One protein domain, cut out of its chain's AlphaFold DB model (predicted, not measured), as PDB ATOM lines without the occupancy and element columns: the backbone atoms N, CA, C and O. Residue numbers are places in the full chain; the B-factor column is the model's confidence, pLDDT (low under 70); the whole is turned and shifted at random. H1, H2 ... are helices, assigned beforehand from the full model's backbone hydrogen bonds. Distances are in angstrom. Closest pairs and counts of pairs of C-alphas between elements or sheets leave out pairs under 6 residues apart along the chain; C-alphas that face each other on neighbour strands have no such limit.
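This is residues 2 to 95, 179 to 187 and 216 to 241 of the 336 residues of an uncharacterized protein of Talaromyces stipitatus (strain ATCC 10500 / CBS 375.48 / QM 6759 / NRRL 1006) (UniProt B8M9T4). Little regular structure here: H3 runs through the middle of a row, H2 on one side and H5 on the other; H4 makes a corner with H5. The 129 printed residues include five named helices, H1 to H5 in order, holding 47 residues, and no named strand: all helix. It is compact, with a radius of gyration of the C-alphas of 14.4 A, spanning 50 by 40 by 25 A.

Find H3, residues 36 to 48; it touches H5, residues 66 to 78, closest at C-alphas 47 and 75, 5.3 A, at a shallow tilt of 15 degrees, the same way. H3 touches H2, residues 17 to 24, closest at C-alphas 24 and 41, 4.5 A. H4, residues 56 to 64, touches H5 only at the corner, with H5 residues 68 to 69 alone, closest at C-alphas 62 and 69, 4.6 A. H1, residues 6 to 9, is close but not clearly touching H4: closest C-alphas 6 and 61, 6.9 A. Every O i to N i+4 pair is within hydrogen-bond range in H2, H3 and H5; H4 has 2 of 5, and 4 of 6 O i to N i+3; H1 is too short for an i+4 pair.

Find C-alpha 36 at (25.337, 42.525, -11.869); H3 runs 18.5 A. H5 runs 18.5 A to C-alpha 78 at (20.263, 58.813, -29.421).

The printed part has two cuts: across the first, the C-alphas of residues 95 and 179 are 20.9 A apart, and across the second, the C-alphas of residues 187 and 216 are 8.5 A apart. H2 to H3 is a long link. Residues 2 to 4, 86, 187 and 241 are under pLDDT 70.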
ATOM      1  N   ALA A   2       0.410  38.693  -6.741       38.81
ATOM      2  CA  ALA A   2       1.199  39.605  -5.923       38.81
ATOM      3  C   ALA A   2       1.929  40.584  -6.849       38.81
ATOM      4  O   ALA A   2       2.499  40.155  -7.850       38.81
ATOM      5  N   GLU A   3       1.863  41.878  -6.547       44.22
ATOM      6  CA  GLU A   3       2.756  42.867  -7.145       44.22
ATOM      7  C   GLU A   3       4.193  42.427  -6.847       44.22
ATOM      8  O   GLU A   3       4.643  42.492  -5.704       44.22
ATOM      9  N   ASN A   4       4.885  41.909  -7.864       57.09
ATOM     10  CA  ASN A   4       6.309  41.594  -7.809       57.09
ATOM     11  C   ASN A   4       7.074  42.904  -7.594       57.09
ATOM     12  O   ASN A   4       7.358  43.632  -8.544       57.09
ATOM     13  N   ASN A   5       7.384  43.221  -6.340       76.06
ATOM     14  CA  ASN A   5       8.148  44.407  -5.989       76.06
ATOM     15  C   ASN A   5       9.570  44.275  -6.567       76.06
ATOM     16  O   ASN A   5      10.223  43.246  -6.395       76.06
ATOM     17  N   ILE A   6      10.079  45.310  -7.241       74.25
ATOM     18  CA  ILE A   6      11.456  45.344  -7.772       74.25
ATOM     19  C   ILE A   6      12.498  45.052  -6.691       74.25
ATOM     20  O   ILE A   6      13.533  44.454  -6.972       74.25
ATOM     21  N   ILE A   7      12.203  45.402  -5.440       75.31
ATOM     22  CA  ILE A   7      13.060  45.085  -4.297       75.31
ATOM     23  C   ILE A   7      13.218  43.568  -4.117       75.31
ATOM     24  O   ILE A   7      14.311  43.114  -3.787       75.31
ATOM     25  N   ASP A   8      12.174  42.778  -4.365       77.12
ATOM     26  CA  ASP A   8      12.234  41.316  -4.255       77.12
ATOM     27  C   ASP A   8      13.020  40.706  -5.426       77.12
ATOM     28  O   ASP A   8      13.816  39.788  -5.237       77.12
ATOM     29  N   ARG A   9      12.891  41.289  -6.625       78.06
ATOM     30  CA  ARG A   9      13.669  40.919  -7.826       78.06
ATOM     31  C   ARG A   9      15.170  41.160  -7.646       78.06
ATOM     32  O   ARG A   9      15.985  40.404  -8.170       78.06
ATOM     33  N   LEU A  10      15.535  42.191  -6.882       74.50
ATOM     34  CA  LEU A  10      16.919  42.526  -6.529       74.50
ATOM     35  C   LEU A  10      17.521  41.622  -5.436       74.50
ATOM     36  O   LEU A  10      18.711  41.746  -5.165       74.50
ATOM     37  N   ARG A  11      16.727  40.748  -4.803       73.69
ATOM     38  CA  ARG A  11      17.141  39.881  -3.677       73.69
ATOM     39  C   ARG A  11      17.083  38.381  -3.987       73.69
ATOM     40  O   ARG A  11      17.302  37.566  -3.094       73.69
ATOM     41  N   SER A  12      16.701  38.011  -5.207       73.69
ATOM     42  CA  SER A  12      16.612  36.618  -5.648       73.69
ATOM     43  C   SER A  12      17.913  36.191  -6.317       73.69
ATOM     44  O   SER A  12      18.351  36.858  -7.247       73.69
ATOM     45  N   SER A  13      18.475  35.048  -5.919       72.12
ATOM     46  CA  SER A  13      19.777  34.587  -6.434       72.12
ATOM     47  C   SER A  13      19.685  33.662  -7.647       72.12
ATOM     48  O   SER A  13      20.710  33.195  -8.143       72.12
ATOM     49  N   ALA A  14      18.473  33.360  -8.127       80.19
ATOM     50  CA  ALA A  14      18.290  32.496  -9.289       80.19
ATOM     51  C   ALA A  14      18.852  33.163 -10.557       80.19
ATOM     52  O   ALA A  14      18.544  34.314 -10.852       80.19
ATOM     53  N   PHE A  15      19.670  32.436 -11.319       84.19
ATOM     54  CA  PHE A  15      20.237  32.926 -12.572       84.19
ATOM     55  C   PHE A  15      19.668  32.147 -13.756       84.19
ATOM     56  O   PHE A  15      19.874  30.936 -13.854       84.19
ATOM     57  N   ASP A  16      18.993  32.850 -14.665       88.44
ATOM     58  CA  ASP A  16      18.495  32.302 -15.925       88.44
ATOM     59  C   ASP A  16      19.200  32.980 -17.107       88.44
ATOM     60  O   ASP A  16      18.969  34.149 -17.420       88.44
ATOM     61  N   LEU A  17      20.060  32.222 -17.790       88.81
ATOM     62  CA  LEU A  17      20.795  32.709 -18.956       88.81
ATOM     63  C   LEU A  17      19.862  33.081 -20.125       88.81
ATOM     64  O   LEU A  17      20.215  33.930 -20.942       88.81
ATOM     65  N   GLY A  18      18.687  32.454 -20.224       91.56
ATOM     66  CA  GLY A  18      17.666  32.768 -21.219       91.56
ATOM     67  C   GLY A  18      17.091  34.167 -21.018       91.56
ATOM     68  O   GLY A  18      17.141  34.975 -21.944       91.56
ATOM     69  N   GLU A  19      16.649  34.486 -19.797       92.50
ATOM     70  CA  GLU A  19      16.145  35.829 -19.463       92.50
ATOM     71  C   GLU A  19      17.216  36.908 -19.676       92.50
ATOM     72  O   GLU A  19      16.935  37.973 -20.223       92.50
ATOM     73  N   VAL A  20      18.467  36.622 -19.301       93.50
ATOM     74  CA  VAL A  20      19.594  37.549 -19.489       93.50
ATOM     75  C   VAL A  20      19.842  37.829 -20.977       93.50
ATOM     76  O   VAL A  20      20.025  38.984 -21.366       93.50
ATOM     77  N   ARG A  21      19.795  36.799 -21.835       95.19
ATOM     78  CA  ARG A  21      19.915  36.958 -23.297       95.19
ATOM     79  C   ARG A  21      18.735  37.707 -23.902       95.19
ATOM     80  O   ARG A  21      18.922  38.478 -24.842       95.19
ATOM     81  N   ASP A  22      17.528  37.493 -23.398       96.25
ATOM     82  CA  ASP A  22      16.356  38.221 -23.872       96.25
ATOM     83  C   ASP A  22      16.421  39.705 -23.490       96.25
ATOM     84  O   ASP A  22      16.081  40.550 -24.319       96.25
ATOM     85  N   ALA A  23      16.957  40.042 -22.315       96.31
ATOM     86  CA  ALA A  23      17.235  41.428 -21.934       96.31
ATOM     87  C   ALA A  23      18.312  42.077 -22.799       96.31
ATOM     88  O   ALA A  23      18.123  43.197 -23.271       96.31
ATOM     89  N   LEU A  24      19.406  41.355 -23.060       95.81
ATOM     90  CA  LEU A  24      20.480  41.801 -23.946       95.81
ATOM     91  C   LEU A  24      19.938  42.181 -25.336       95.81
ATOM     92  O   LEU A  24      20.320  43.203 -25.895       95.81
ATOM     93  N   ARG A  25      18.998  41.382 -25.859       96.56
ATOM     94  CA  ARG A  25      18.308  41.588 -27.146       96.56
ATOM     95  C   ARG A  25      17.141  42.582 -27.080       96.56
ATOM     96  O   ARG A  25      16.402  42.709 -28.056       96.56
ATOM     97  N   GLY A  26      16.912  43.211 -25.926       95.75
ATOM     98  CA  GLY A  26      15.815  44.153 -25.705       95.75
ATOM     99  C   GLY A  26      14.415  43.550 -25.875       95.75
ATOM    100  O   GLY A  26      13.508  44.235 -26.339       95.75
ATOM    101  N   LYS A  27      14.230  42.264 -25.563       96.19
ATOM    102  CA  LYS A  27      12.938  41.571 -25.702       96.19
ATOM    103  C   LYS A  27      12.081  41.620 -24.441       96.19
ATOM    104  O   LYS A  27      10.863  41.698 -24.559       96.19
ATOM    105  N   ALA A  28      12.695  41.507 -23.263       94.44
ATOM    106  CA  ALA A  28      11.992  41.449 -21.981       94.44
ATOM    107  C   ALA A  28      12.901  41.866 -20.817       94.44
ATOM    108  O   ALA A  28      14.115  41.664 -20.866       94.44
ATOM    109  N   VAL A  29      12.315  42.444 -19.763       92.81
ATOM    110  CA  VAL A  29      13.033  42.781 -18.524       92.81
ATOM    111  C   VAL A  29      13.123  41.522 -17.636       92.81
ATOM    112  O   VAL A  29      12.079  40.964 -17.298       92.81
ATOM    113  N   PRO A  30      14.322  41.063 -17.218       91.69
ATOM    114  CA  PRO A  30      14.500  39.826 -16.446       91.69
ATOM    115  C   PRO A  30      13.797  39.861 -15.102       91.69
ATOM    116  O   PRO A  30      13.834  40.882 -14.410       91.69
ATOM    117  N   THR A  31      13.215  38.744 -14.674       86.62
ATOM    118  CA  THR A  31      12.539  38.655 -13.378       86.62
ATOM    119  C   THR A  31      13.521  38.844 -12.230       86.62
ATOM    120  O   THR A  31      13.196  39.543 -11.276       86.62
ATOM    121  N   VAL A  32      14.741  38.316 -12.344       84.44
ATOM    122  CA  VAL A  32      15.792  38.437 -11.328       84.44
ATOM    123  C   VAL A  32      16.831  39.485 -11.721       84.44
ATOM    124  O   VAL A  32      17.374  39.446 -12.819       84.44
ATOM    125  N   LEU A  33      17.147  40.411 -10.811       83.88
ATOM    126  CA  LEU A  33      18.036  41.559 -11.058       83.88
ATOM    127  C   LEU A  33      19.197  41.672 -10.046       83.88
ATOM    128  O   LEU A  33      19.966  42.638 -10.102       83.88
ATOM    129  N   GLU A  34      19.332  40.710  -9.121       85.19
ATOM    130  CA  GLU A  34      20.396  40.673  -8.099       85.19
ATOM    131  C   GLU A  34      21.796  40.639  -8.735       85.19
ATOM    132  O   GLU A  34      22.693  41.397  -8.352       85.19
ATOM    133  N   HIS A  35      21.966  39.814  -9.768       88.06
ATOM    134  CA  HIS A  35      23.243  39.636 -10.451       88.06
ATOM    135  C   HIS A  35      23.615  40.862 -11.287       88.06
ATOM    136  O   HIS A  35      22.827  41.361 -12.096       88.06
ATOM    137  N   ARG A  36      24.852  41.351 -11.125       90.94
ATOM    138  CA  ARG A  36      25.337  42.525 -11.869       90.94
ATOM    139  C   ARG A  36      25.331  42.284 -13.377       90.94
ATOM    140  O   ARG A  36      24.905  43.177 -14.101       90.94
ATOM    141  N   ILE A  37      25.709  41.089 -13.830       92.25
ATOM    142  CA  ILE A  37      25.666  40.712 -15.251       92.25
ATOM    143  C   ILE A  37      24.264  40.874 -15.855       92.25
ATOM    144  O   ILE A  37      24.126  41.388 -16.963       92.25
ATOM    145  N   THR A  38      23.209  40.564 -15.097       93.38
ATOM    146  CA  THR A  38      21.828  40.749 -15.552       93.38
ATOM    147  C   THR A  38      21.494  42.227 -15.735       93.38
ATOM    148  O   THR A  38      20.927  42.611 -16.755       93.38
ATOM    149  N   ARG A  39      21.904  43.086 -14.791       94.19
ATOM    150  CA  ARG A  39      21.717  44.543 -14.915       94.19
ATOM    151  C   ARG A  39      22.502  45.128 -16.089       94.19
ATOM    152  O   ARG A  39      21.967  45.978 -16.793       94.19
ATOM    153  N   LEU A  40      23.727  44.653 -16.331       96.12
ATOM    154  CA  LEU A  40      24.535  45.051 -17.490       96.12
ATOM    155  C   LEU A  40      23.832  44.692 -18.808       96.12
ATOM    156  O   LEU A  40      23.767  45.527 -19.706       96.12
ATOM    157  N   CYS A  41      23.218  43.507 -18.898       96.75
ATOM    158  CA  CYS A  41      22.448  43.099 -20.078       96.75
ATOM    159  C   CYS A  41      21.199  43.961 -20.295       96.75
ATOM    160  O   CYS A  41      20.890  44.303 -21.432       96.75
ATOM    161  N   VAL A  42      20.512  44.370 -19.223       96.75
ATOM    162  CA  VAL A  42      19.400  45.333 -19.316       96.75
ATOM    163  C   VAL A  42      19.895  46.687 -19.832       96.75
ATOM    164  O   VAL A  42      19.278  47.255 -20.729       96.75
ATOM    165  N   ILE A  43      21.020  47.198 -19.317       97.00
ATOM    166  CA  ILE A  43      21.626  48.456 -19.785       97.00
ATOM    167  C   ILE A  43      21.993  48.358 -21.271       97.00
ATOM    168  O   ILE A  43      21.636  49.249 -22.044       97.00
ATOM    169  N   ARG A  44      22.636  47.260 -21.689       96.88
ATOM    170  CA  ARG A  44      22.943  46.967 -23.096       96.88
ATOM    171  C   ARG A  44      21.673  46.990 -23.947       96.88
ATOM    172  O   ARG A  44      21.608  47.725 -24.932       96.88
ATOM    173  N   GLY A  45      20.643  46.264 -23.514       97.31
ATOM    174  CA  GLY A  45      19.342  46.210 -24.170       97.31
ATOM    175  C   GLY A  45      18.725  47.597 -24.356       97.31
ATOM    176  O   GLY A  45      18.306  47.942 -25.458       97.31
ATOM    177  N   ILE A  46      18.737  48.431 -23.309       97.31
ATOM    178  CA  ILE A  46      18.225  49.812 -23.345       97.31
ATOM    179  C   ILE A  46      18.965  50.645 -24.391       97.31
ATOM    180  O   ILE A  46      18.343  51.384 -25.151       97.31
ATOM    181  N   ARG A  47      20.296  50.548 -24.446       95.81
ATOM    182  CA  ARG A  47      21.101  51.353 -25.375       95.81
ATOM    183  C   ARG A  47      20.863  50.961 -26.834       95.81
ATOM    184  O   ARG A  47      20.778  51.845 -27.692       95.81
ATOM    185  N   TYR A  48      20.728  49.664 -27.108       96.00
ATOM    186  CA  TYR A  48      20.642  49.123 -28.468       96.00
ATOM    187  C   TYR A  48      19.210  49.046 -29.014       96.00
ATOM    188  O   TYR A  48      19.020  49.151 -30.226       96.00
ATOM    189  N   HIS A  49      18.196  48.936 -28.152       96.19
ATOM    190  CA  HIS A  49      16.809  48.725 -28.564       96.19
ATOM    191  C   HIS A  49      15.890  49.838 -28.047       96.19
ATOM    192  O   HIS A  49      15.493  49.861 -26.886       96.19
ATOM    193  N   GLU A  50      15.497  50.755 -28.937       94.25
ATOM    194  CA  GLU A  50      14.640  51.896 -28.576       94.25
ATOM    195  C   GLU A  50      13.295  51.471 -27.967       94.25
ATOM    196  O   GLU A  50      12.897  52.029 -26.952       94.25
ATOM    197  N   GLN A  51      12.620  50.473 -28.546       94.38
ATOM    198  CA  GLN A  51      11.318  50.003 -28.048       94.38
ATOM    199  C   GLN A  51      11.416  49.414 -26.638       94.38
ATOM    200  O   GLN A  51      10.508  49.580 -25.833       94.38
ATOM    201  N   PHE A  52      12.537  48.760 -26.328       96.06
ATOM    202  CA  PHE A  52      12.787  48.204 -25.004       96.06
ATOM    203  C   PHE A  52      12.932  49.302 -23.948       96.06
ATOM    204  O   PHE A  52      12.434  49.164 -22.838       96.06
ATOM    205  N   ALA A  53      13.557  50.427 -24.304       93.88
ATOM    206  CA  ALA A  53      13.714  51.572 -23.412       93.88
ATOM    207  C   ALA A  53      12.390  52.284 -23.065       93.88
ATOM    208  O   ALA A  53      12.365  53.099 -22.147       93.88
ATOM    209  N   GLU A  54      11.303  52.001 -23.788       92.44
ATOM    210  CA  GLU A  54       9.964  52.541 -23.517       92.44
ATOM    211  C   GLU A  54       9.138  51.645 -22.571       92.44
ATOM    212  O   GLU A  54       7.994  51.977 -22.251       92.44
ATOM    213  N   ASP A  55       9.702  50.527 -22.097       93.12
ATOM    214  CA  ASP A  55       9.025  49.604 -21.187       93.12
ATOM    215  C   ASP A  55       8.739  50.249 -19.816       93.12
ATOM    216  O   ASP A  55       9.621  50.772 -19.129       93.12
ATOM    217  N   SER A  56       7.476  50.166 -19.389       90.44
ATOM    218  CA  SER A  56       6.993  50.687 -18.109       90.44
ATOM    219  C   SER A  56       7.666  50.073 -16.874       90.44
ATOM    220  O   SER A  56       7.695  50.716 -15.823       90.44
ATOM    221  N   GLU A  57       8.230  48.863 -16.965       89.12
ATOM    222  CA  GLU A  57       8.972  48.258 -15.851       89.12
ATOM    223  C   GLU A  57      10.285  49.006 -15.557       89.12
ATOM    224  O   GLU A  57      10.700  49.124 -14.398       89.12
ATOM    225  N   LEU A  58      10.919  49.582 -16.584       90.56
ATOM    226  CA  LEU A  58      12.191  50.297 -16.448       90.56
ATOM    227  C   LEU A  58      12.042  51.631 -15.701       90.56
ATOM    228  O   LEU A  58      12.978  52.088 -15.040       90.56
ATOM    229  N   GLU A  59      10.851  52.229 -15.741       86.31
ATOM    230  CA  GLU A  59      10.514  53.467 -15.030       86.31
ATOM    231  C   GLU A  59      10.551  53.310 -13.507       86.31
ATOM    232  O   GLU A  59      10.952  54.224 -12.781       86.31
ATOM    233  N   GLN A  60      10.175  52.135 -13.010       85.00
ATOM    234  CA  GLN A  60      10.321  51.812 -11.596       85.00
ATOM    235  C   GLN A  60      11.771  51.417 -11.288       85.00
ATOM    236  O   GLN A  60      12.318  51.796 -10.252       85.00
ATOM    237  N   PHE A  61      12.431  50.707 -12.209       86.12
ATOM    238  CA  PHE A  61      13.794  50.219 -12.017       86.12
ATOM    239  C   PHE A  61      14.822  51.351 -11.881       86.12
ATOM    240  O   PHE A  61      15.674  51.313 -10.988       86.12
ATOM    241  N   ARG A  62      14.693  52.411 -12.690       88.25
ATOM    242  CA  ARG A  62      15.604  53.567 -12.656       88.25
ATOM    243  C   ARG A  62      15.617  54.325 -11.323       88.25
ATOM    244  O   ARG A  62      16.584  55.024 -11.044       88.25
ATOM    245  N   GLN A  63      14.579  54.185 -10.491       85.75
ATOM    246  CA  GLN A  63      14.533  54.810  -9.159       85.75
ATOM    247  C   GLN A  63      15.523  54.161  -8.183       85.75
ATOM    248  O   GLN A  63      16.034  54.832  -7.284       85.75
ATOM    249  N   TYR A  64      15.790  52.865  -8.365       86.06
ATOM    250  CA  TYR A  64      16.657  52.068  -7.496       86.06
ATOM    251  C   TYR A  64      18.059  51.870  -8.076       86.06
ATOM    252  O   TYR A  64      19.007  51.697  -7.315       86.06
ATOM    253  N   VAL A  65      18.195  51.902  -9.405       88.75
ATOM    254  CA  VAL A  65      19.458  51.656 -10.114       88.75
ATOM    255  C   VAL A  65      19.789  52.855 -11.014       88.75
ATOM    256  O   VAL A  65      19.267  52.953 -12.128       88.75
ATOM    257  N   PRO A  66      20.648  53.787 -10.555       90.62
ATOM    258  CA  PRO A  66      20.999  54.996 -11.303       90.62
ATOM    259  C   PRO A  66      21.594  54.735 -12.695       90.62
ATOM    260  O   PRO A  66      21.390  55.535 -13.605       90.62
ATOM    261  N   GLU A  67      22.298  53.617 -12.889       92.62
ATOM    262  CA  GLU A  67      22.862  53.199 -14.184       92.62
ATOM    263  C   GLU A  67      21.768  53.059 -15.251       92.62
ATOM    264  O   GLU A  67      21.956  53.445 -16.401       92.62
ATOM    265  N   VAL A  68      20.593  52.563 -14.857       93.56
ATOM    266  CA  VAL A  68      19.436  52.398 -15.745       93.56
ATOM    267  C   VAL A  68      18.872  53.761 -16.122       93.56
ATOM    268  O   VAL A  68      18.565  53.996 -17.287       93.56
ATOM    269  N   SER A  69      18.792  54.687 -15.162       92.69
ATOM    270  CA  SER A  69      18.372  56.070 -15.417       92.69
ATOM    271  C   SER A  69      19.271  56.746 -16.455       92.69
ATOM    272  O   SER A  69      18.790  57.317 -17.439       92.69
ATOM    273  N   ARG A  70      20.593  56.609 -16.297       92.56
ATOM    274  CA  ARG A  70      21.579  57.137 -17.249       92.56
ATOM    275  C   ARG A  70      21.474  56.462 -18.614       92.56
ATOM    276  O   ARG A  70      21.481  57.163 -19.621       92.56
ATOM    277  N   ALA A  71      21.298  55.142 -18.667       94.94
ATOM    278  CA  ALA A  71      21.122  54.404 -19.918       94.94
ATOM    279  C   ALA A  71      19.863  54.840 -20.687       94.94
ATOM    280  O   ALA A  71      19.941  55.111 -21.886       94.94
ATOM    281  N   LEU A  72      18.726  54.987 -19.997       94.38
ATOM    282  CA  LEU A  72      17.477  55.499 -20.574       94.38
ATOM    283  C   LEU A  72      17.656  56.927 -21.101       94.38
ATOM    284  O   LEU A  72      17.228  57.250 -22.209       94.38
ATOM    285  N   THR A  73      18.338  57.776 -20.331       91.31
ATOM    286  CA  THR A  73      18.618  59.167 -20.708       91.31
ATOM    287  C   THR A  73      19.539  59.237 -21.931       91.31
ATOM    288  O   THR A  73      19.283  60.014 -22.853       91.31
ATOM    289  N   ALA A  74      20.569  58.386 -21.993       91.25
ATOM    290  CA  ALA A  74      21.451  58.255 -23.149       91.25
ATOM    291  C   ALA A  74      20.671  57.785 -24.389       91.25
ATOM    292  O   ALA A  74      20.758  58.415 -25.445       91.25
ATOM    293  N   ARG A  75      19.846  56.738 -24.252       94.75
ATOM    294  CA  ARG A  75      19.002  56.211 -25.334       94.75
ATOM    295  C   ARG A  75      18.013  57.251 -25.852       94.75
ATOM    296  O   ARG A  75      17.847  57.372 -27.063       94.75
ATOM    297  N   ALA A  76      17.398  58.041 -24.969       92.31
ATOM    298  CA  ALA A  76      16.504  59.127 -25.364       92.31
ATOM    299  C   ALA A  76      17.219  60.138 -26.275       92.31
ATOM    300  O   ALA A  76      16.686  60.490 -27.330       92.31
ATOM    301  N   VAL A  77      18.449  60.535 -25.924       89.38
ATOM    302  CA  VAL A  77      19.273  61.426 -26.756       89.38
ATOM    303  C   VAL A  77      19.558  60.805 -28.123       89.38
ATOM    304  O   VAL A  77      19.324  61.461 -29.140       89.38
ATOM    305  N   MET A  78      19.996  59.543 -28.167       91.31
ATOM    306  CA  MET A  78      20.263  58.813 -29.421       91.31
ATOM    307  C   MET A  78      19.008  58.707 -30.302       91.31
ATOM    308  O   MET A  78      19.090  58.767 -31.526       91.31
ATOM    309  N   SER A  79      17.833  58.646 -29.676       93.56
ATOM    310  CA  SER A  79      16.512  58.684 -30.312       93.56
ATOM    311  C   SER A  79      15.996  60.094 -30.643       93.56
ATOM    312  O   SER A  79      14.821  60.265 -30.957       93.56
ATOM    313  N   ASN A  80      16.843  61.129 -30.593       91.19
ATOM    314  CA  ASN A  80      16.477  62.531 -30.854       91.19
ATOM    315  C   ASN A  80      15.428  63.130 -29.902       91.19
ATOM    316  O   ASN A  80      14.799  64.145 -30.217       91.19
ATOM    317  N   LYS A  81      15.256  62.538 -28.720       90.75
ATOM    318  CA  LYS A  81      14.416  63.058 -27.639       90.75
ATOM    319  C   LYS A  81      15.318  63.834 -26.672       90.75
ATOM    320  O   LYS A  81      16.435  63.416 -26.390       90.75
ATOM    321  N   ILE A  82      14.861  64.985 -26.172       83.25
ATOM    322  CA  ILE A  82      15.604  65.759 -25.163       83.25
ATOM    323  C   ILE A  82      15.057  65.380 -23.791       83.25
ATOM    324  O   ILE A  82      13.943  65.797 -23.465       83.25
ATOM    325  N   PRO A  83      15.793  64.582 -23.002       80.31
ATOM    326  CA  PRO A  83      15.329  64.181 -21.687       80.31
ATOM    327  C   PRO A  83      15.405  65.351 -20.702       80.31
ATOM    328  O   PRO A  83      16.302  66.196 -20.769       80.31
ATOM    329  N   SER A  84      14.467  65.385 -19.756       78.50
ATOM    330  CA  SER A  84      14.618  66.201 -18.553       78.50
ATOM    331  C   SER A  84      15.593  65.486 -17.621       78.50
ATOM    332  O   SER A  84      15.367  64.326 -17.291       78.50
ATOM    333  N   ILE A  85      16.679  66.155 -17.229       77.69
ATOM    334  CA  ILE A  85      17.710  65.591 -16.348       77.69
ATOM    335  C   ILE A  85      17.647  66.347 -15.014       77.69
ATOM    336  O   ILE A  85      18.303  67.385 -14.879       77.69
ATOM    337  N   PRO A  86      16.808  65.902 -14.061       69.06
ATOM    338  CA  PRO A  86      16.577  66.637 -12.823       69.06
ATOM    339  C   PRO A  86      17.788  66.583 -11.888       69.06
ATOM    340  O   PRO A  86      18.092  67.572 -11.222       69.06
ATOM    341  N   GLU A  87      18.504  65.458 -11.858       77.00
ATOM    342  CA  GLU A  87      19.611  65.233 -10.936       77.00
ATOM    343  C   GLU A  87      20.922  64.921 -11.663       77.00
ATOM    344  O   GLU A  87      20.954  64.346 -12.750       77.00
ATOM    345  N   ALA A  88      22.050  65.266 -11.034       77.06
ATOM    346  CA  ALA A  88      23.368  64.993 -11.603       77.06
ATOM    347  C   ALA A  88      23.644  63.488 -11.780       77.06
ATOM    348  O   ALA A  88      24.356  63.121 -12.710       77.06
ATOM    349  N   ARG A  89      23.055  62.624 -10.938       81.81
ATOM    350  CA  ARG A  89      23.208  61.157 -11.014       81.81
ATOM    351  C   ARG A  89      22.575  60.524 -12.256       81.81
ATOM    352  O   ARG A  89      22.966  59.414 -12.613       81.81
ATOM    353  N   ASP A  90      21.636  61.229 -12.890       82.56
ATOM    354  CA  ASP A  90      20.921  60.796 -14.096       82.56
ATOM    355  C   ASP A  90      21.599  61.293 -15.377       82.56
ATOM    356  O   ASP A  90      21.161  60.979 -16.485       82.56
ATOM    357  N   ARG A  91      22.676  62.083 -15.252       83.81
ATOM    358  CA  ARG A  91      23.411  62.583 -16.414       83.81
ATOM    359  C   ARG A  91      24.038  61.411 -17.164       83.81
ATOM    360  O   ARG A  91      24.861  60.703 -16.582       83.81
ATOM    361  N   PRO A  92      23.686  61.210 -18.442       85.50
ATOM    362  CA  PRO A  92      24.245  60.128 -19.217       85.50
ATOM    363  C   PRO A  92      25.688  60.456 -19.586       85.50
ATOM    364  O   PRO A  92      26.026  61.603 -19.894       85.50
ATOM    365  N   TYR A  93      26.511  59.419 -19.628       86.62
ATOM    366  CA  TYR A  93      27.801  59.450 -20.295       86.62
ATOM    367  C   TYR A  93      27.708  58.677 -21.617       86.62
ATOM    368  O   TYR A  93      26.825  57.833 -21.781       86.62
ATOM    369  N   CYS A  94      28.586  58.979 -22.580       88.56
ATOM    370  CA  CYS A  94      28.588  58.348 -23.905       88.56
ATOM    371  C   CYS A  94      27.200  58.388 -24.590       88.56
ATOM    372  O   CYS A  94      26.513  57.381 -24.733       88.56
ATOM    373  N   ILE A  95      26.757  59.565 -25.031       86.81
ATOM    374  CA  ILE A  95      25.417  59.772 -25.625       86.81
ATOM    375  C   ILE A  95      25.332  59.474 -27.133       86.81
ATOM    376  O   ILE A  95      24.335  59.800 -27.772       86.81
ATOM    377  N   GLN A 179      32.186  41.322 -25.005       93.38
ATOM    378  CA  GLN A 179      32.561  40.154 -24.211       93.38
ATOM    379  C   GLN A 179      31.337  39.265 -23.982       93.38
ATOM    380  O   GLN A 179      30.249  39.757 -23.670       93.38
ATOM    381  N   GLY A 180      31.511  37.960 -24.129       92.62
ATOM    382  CA  GLY A 180      30.465  36.968 -23.960       92.62
ATOM    383  C   GLY A 180      29.983  36.901 -22.515       92.62
ATOM    384  O   GLY A 180      30.763  36.793 -21.567       92.62
ATOM    385  N   ILE A 181      28.664  36.933 -22.333       92.44
ATOM    386  CA  ILE A 181      28.062  36.737 -21.013       92.44
ATOM    387  C   ILE A 181      28.174  35.286 -20.544       92.44
ATOM    388  O   ILE A 181      27.868  34.342 -21.276       92.44
ATOM    389  N   ASN A 182      28.527  35.113 -19.272       89.06
ATOM    390  CA  ASN A 182      28.683  33.810 -18.638       89.06
ATOM    391  C   ASN A 182      27.855  33.707 -17.351       89.06
ATOM    392  O   ASN A 182      27.469  34.710 -16.746       89.06
ATOM    393  N   LYS A 183      27.573  32.473 -16.915       88.44
ATOM    394  CA  LYS A 183      26.895  32.237 -15.633       88.44
ATOM    395  C   LYS A 183      27.819  32.694 -14.487       88.44
ATOM    396  O   LYS A 183      28.965  32.237 -14.448       88.44
ATOM    397  N   PRO A 184      27.354  33.554 -13.562       88.19
ATOM    398  CA  PRO A 184      28.139  33.917 -12.392       88.19
ATOM    399  C   PRO A 184      28.361  32.691 -11.496       88.19
ATOM    400  O   PRO A 184      27.508  31.801 -11.412       88.19
ATOM    401  N   ARG A 185      29.517  32.647 -10.837       83.56
ATOM    402  CA  ARG A 185      29.900  31.616  -9.868       83.56
ATOM    403  C   ARG A 185      30.027  32.274  -8.500       83.56
ATOM    404  O   ARG A 185      30.874  33.151  -8.331       83.56
ATOM    405  N   ASP A 186      29.194  31.846  -7.559       71.00
ATOM    406  CA  ASP A 186      29.251  32.295  -6.169       71.00
ATOM    407  C   ASP A 186      30.277  31.474  -5.373       71.00
ATOM    408  O   ASP A 186      30.577  30.330  -5.710       71.00
ATOM    409  N   GLU A 187      30.783  32.067  -4.292       55.50
ATOM    410  CA  GLU A 187      31.851  31.544  -3.423       55.50
ATOM    411  C   GLU A 187      31.512  30.170  -2.794       55.50
ATOM    412  O   GLU A 187      32.408  29.373  -2.537       55.50
ATOM    413  N   PHE A 216      33.211  34.351  -9.727       84.12
ATOM    414  CA  PHE A 216      33.219  34.959 -11.045       84.12
ATOM    415  C   PHE A 216      31.905  35.681 -11.279       84.12
ATOM    416  O   PHE A 216      30.835  35.097 -11.153       84.12
ATOM    417  N   SER A 217      31.974  36.954 -11.658       86.75
ATOM    418  CA  SER A 217      30.779  37.791 -11.820       86.75
ATOM    419  C   SER A 217      29.995  37.509 -13.111       86.75
ATOM    420  O   SER A 217      28.949  38.122 -13.328       86.75
ATOM    421  N   GLY A 218      30.481  36.597 -13.965       88.81
ATOM    422  CA  GLY A 218      29.900  36.294 -15.277       88.81
ATOM    423  C   GLY A 218      30.407  37.190 -16.416       88.81
ATOM    424  O   GLY A 218      29.877  37.106 -17.521       88.81
ATOM    425  N   PHE A 219      31.387  38.055 -16.136       91.12
ATOM    426  CA  PHE A 219      32.030  38.992 -17.062       91.12
ATOM    427  C   PHE A 219      33.383  39.452 -16.493       91.12
ATOM    428  O   PHE A 219      33.599  39.384 -15.278       91.12
ATOM    429  N   ASP A 220      34.235  39.993 -17.359       88.75
ATOM    430  CA  ASP A 220      35.506  40.623 -17.018       88.75
ATOM    431  C   ASP A 220      35.385  42.148 -16.920       88.75
ATOM    432  O   ASP A 220      34.777  42.834 -17.749       88.75
ATOM    433  N   GLU A 221      35.997  42.716 -15.884       87.50
ATOM    434  CA  GLU A 221      35.988  44.160 -15.650       87.50
ATOM    435  C   GLU A 221      36.925  44.895 -16.610       87.50
ATOM    436  O   GLU A 221      38.149  44.851 -16.446       87.50
ATOM    437  N   LYS A 222      36.357  45.667 -17.540       88.12
ATOM    438  CA  LYS A 222      37.115  46.473 -18.509       88.12
ATOM    439  C   LYS A 222      37.726  47.738 -17.887       88.12
ATOM    440  O   LYS A 222      37.315  48.205 -16.825       88.12
ATOM    441  N   MET A 223      38.736  48.299 -18.562       86.94
ATOM    442  CA  MET A 223      39.374  49.565 -18.159       86.94
ATOM    443  C   MET A 223      38.400  50.747 -18.247       86.94
ATOM    444  O   MET A 223      38.377  51.605 -17.368       86.94
ATOM    445  N   PHE A 224      37.583  50.761 -19.301       90.19
ATOM    446  CA  PHE A 224      36.561  51.769 -19.536       90.19
ATOM    447  C   PHE A 224      35.181  51.122 -19.510       90.19
ATOM    448  O   PHE A 224      34.981  50.048 -20.068       90.19
ATOM    449  N   ASN A 225      34.224  51.805 -18.883       92.69
ATOM    450  CA  ASN A 225      32.817  51.404 -18.853       92.69
ATOM    451  C   ASN A 225      31.913  52.597 -19.179       92.69
ATOM    452  O   ASN A 225      30.943  52.892 -18.475       92.69
ATOM    453  N   ILE A 226      32.279  53.346 -20.218       92.38
ATOM    454  CA  ILE A 226      31.599  54.598 -20.569       92.38
ATOM    455  C   ILE A 226      30.161  54.373 -21.041       92.38
ATOM    456  O   ILE A 226      29.344  55.292 -20.986       92.38
ATOM    457  N   THR A 227      29.847  53.148 -21.463       94.00
ATOM    458  CA  THR A 227      28.513  52.704 -21.856       94.00
ATOM    459  C   THR A 227      27.674  52.161 -20.694       94.00
ATOM    460  O   THR A 227      26.454  52.067 -20.821       94.00
ATOM    461  N   GLU A 228      28.309  51.871 -19.556       94.62
ATOM    462  CA  GLU A 228      27.741  51.270 -18.338       94.62
ATOM    463  C   GLU A 228      27.269  49.816 -18.463       94.62
ATOM    464  O   GLU A 228      26.766  49.257 -17.491       94.62
ATOM    465  N   ASP A 229      27.471  49.190 -19.620       95.00
ATOM    466  CA  ASP A 229      27.162  47.786 -19.901       95.00
ATOM    467  C   ASP A 229      28.403  46.877 -19.866       95.00
ATOM    468  O   ASP A 229      28.263  45.674 -20.045       95.00
ATOM    469  N   ILE A 230      29.612  47.412 -19.633       93.44
ATOM    470  CA  ILE A 230      30.885  46.660 -19.665       93.44
ATOM    471  C   ILE A 230      31.097  45.931 -21.015       93.44
ATOM    472  O   ILE A 230      31.877  44.985 -21.123       93.44
ATOM    473  N   ASN A 231      30.429  46.396 -22.079       94.31
ATOM    474  CA  ASN A 231      30.447  45.785 -23.409       94.31
ATOM    475  C   ASN A 231      30.013  44.314 -23.392       94.31
ATOM    476  O   ASN A 231      30.591  43.485 -24.089       94.31
ATOM    477  N   VAL A 232      29.032  43.962 -22.560       95.19
ATOM    478  CA  VAL A 232      28.468  42.611 -22.579       95.19
ATOM    479  C   VAL A 232      27.753  42.337 -23.904       95.19
ATOM    480  O   VAL A 232      27.010  43.178 -24.417       95.19
ATOM    481  N   GLY A 233      27.957  41.137 -24.434       94.12
ATOM    482  CA  GLY A 233      27.366  40.644 -25.671       94.12
ATOM    483  C   GLY A 233      27.082  39.145 -25.608       94.12
ATOM    484  O   GLY A 233      27.289  38.479 -24.594       94.12
ATOM    485  N   GLU A 234      26.548  38.594 -26.699       91.19
ATOM    486  CA  GLU A 234      26.226  37.160 -26.753       91.19
ATOM    487  C   GLU A 234      27.470  36.280 -26.833       91.19
ATOM    488  O   GLU A 234      27.465  35.161 -26.321       91.19
ATOM    489  N   VAL A 235      28.496  36.789 -27.508       91.38
ATOM    490  CA  VAL A 235      29.748  36.108 -27.816       91.38
ATOM    491  C   VAL A 235      30.892  37.103 -27.695       91.38
ATOM    492  O   VAL A 235      30.685  38.309 -27.844       91.38
ATOM    493  N   ASP A 236      32.089  36.586 -27.451       91.00
ATOM    494  CA  ASP A 236      33.305  37.386 -27.493       91.00
ATOM    495  C   ASP A 236      33.574  37.867 -28.919       91.00
ATOM    496  O   ASP A 236      33.503  37.104 -29.887       91.00
ATOM    497  N   SER A 237      33.870  39.156 -29.046       90.50
ATOM    498  CA  SER A 237      34.423  39.718 -30.274       90.50
ATOM    499  C   SER A 237      35.908  39.391 -30.373       90.50
ATOM    500  O   SER A 237      36.593  39.249 -29.362       90.50
ATOM    501  N   GLU A 238      36.430  39.320 -31.596       84.00
ATOM    502  CA  GLU A 238      37.875  39.225 -31.791       84.00
ATOM    503  C   GLU A 238      38.548  40.487 -31.241       84.00
ATOM    504  O   GLU A 238      38.214  41.609 -31.638       84.00
ATOM    505  N   GLU A 239      39.496  40.312 -30.319       72.25
ATOM    506  CA  GLU A 239      40.277  41.439 -29.828       72.25
ATOM    507  C   GLU A 239      41.125  42.008 -30.971       72.25
ATOM    508  O   GLU A 239      41.915  41.291 -31.597       72.25
ATOM    509  N   PRO A 240      41.011  43.309 -31.260       70.06
ATOM    510  CA  PRO A 240      41.776  43.898 -32.328       70.06
ATOM    511  C   PRO A 240      43.250  43.973 -31.950       70.06
ATOM    512  O   PRO A 240      43.623  44.438 -30.870       70.06
ATOM    513  N   HIS A 241      44.110  43.601 -32.896       68.00
ATOM    514  CA  HIS A 241      45.549  43.804 -32.784       68.00
ATOM    515  C   HIS A 241      45.886  45.300 -32.849       68.00
ATOM    516  O   HIS A 241      46.191  45.853 -33.907       68.00
TER     517      HIS A 241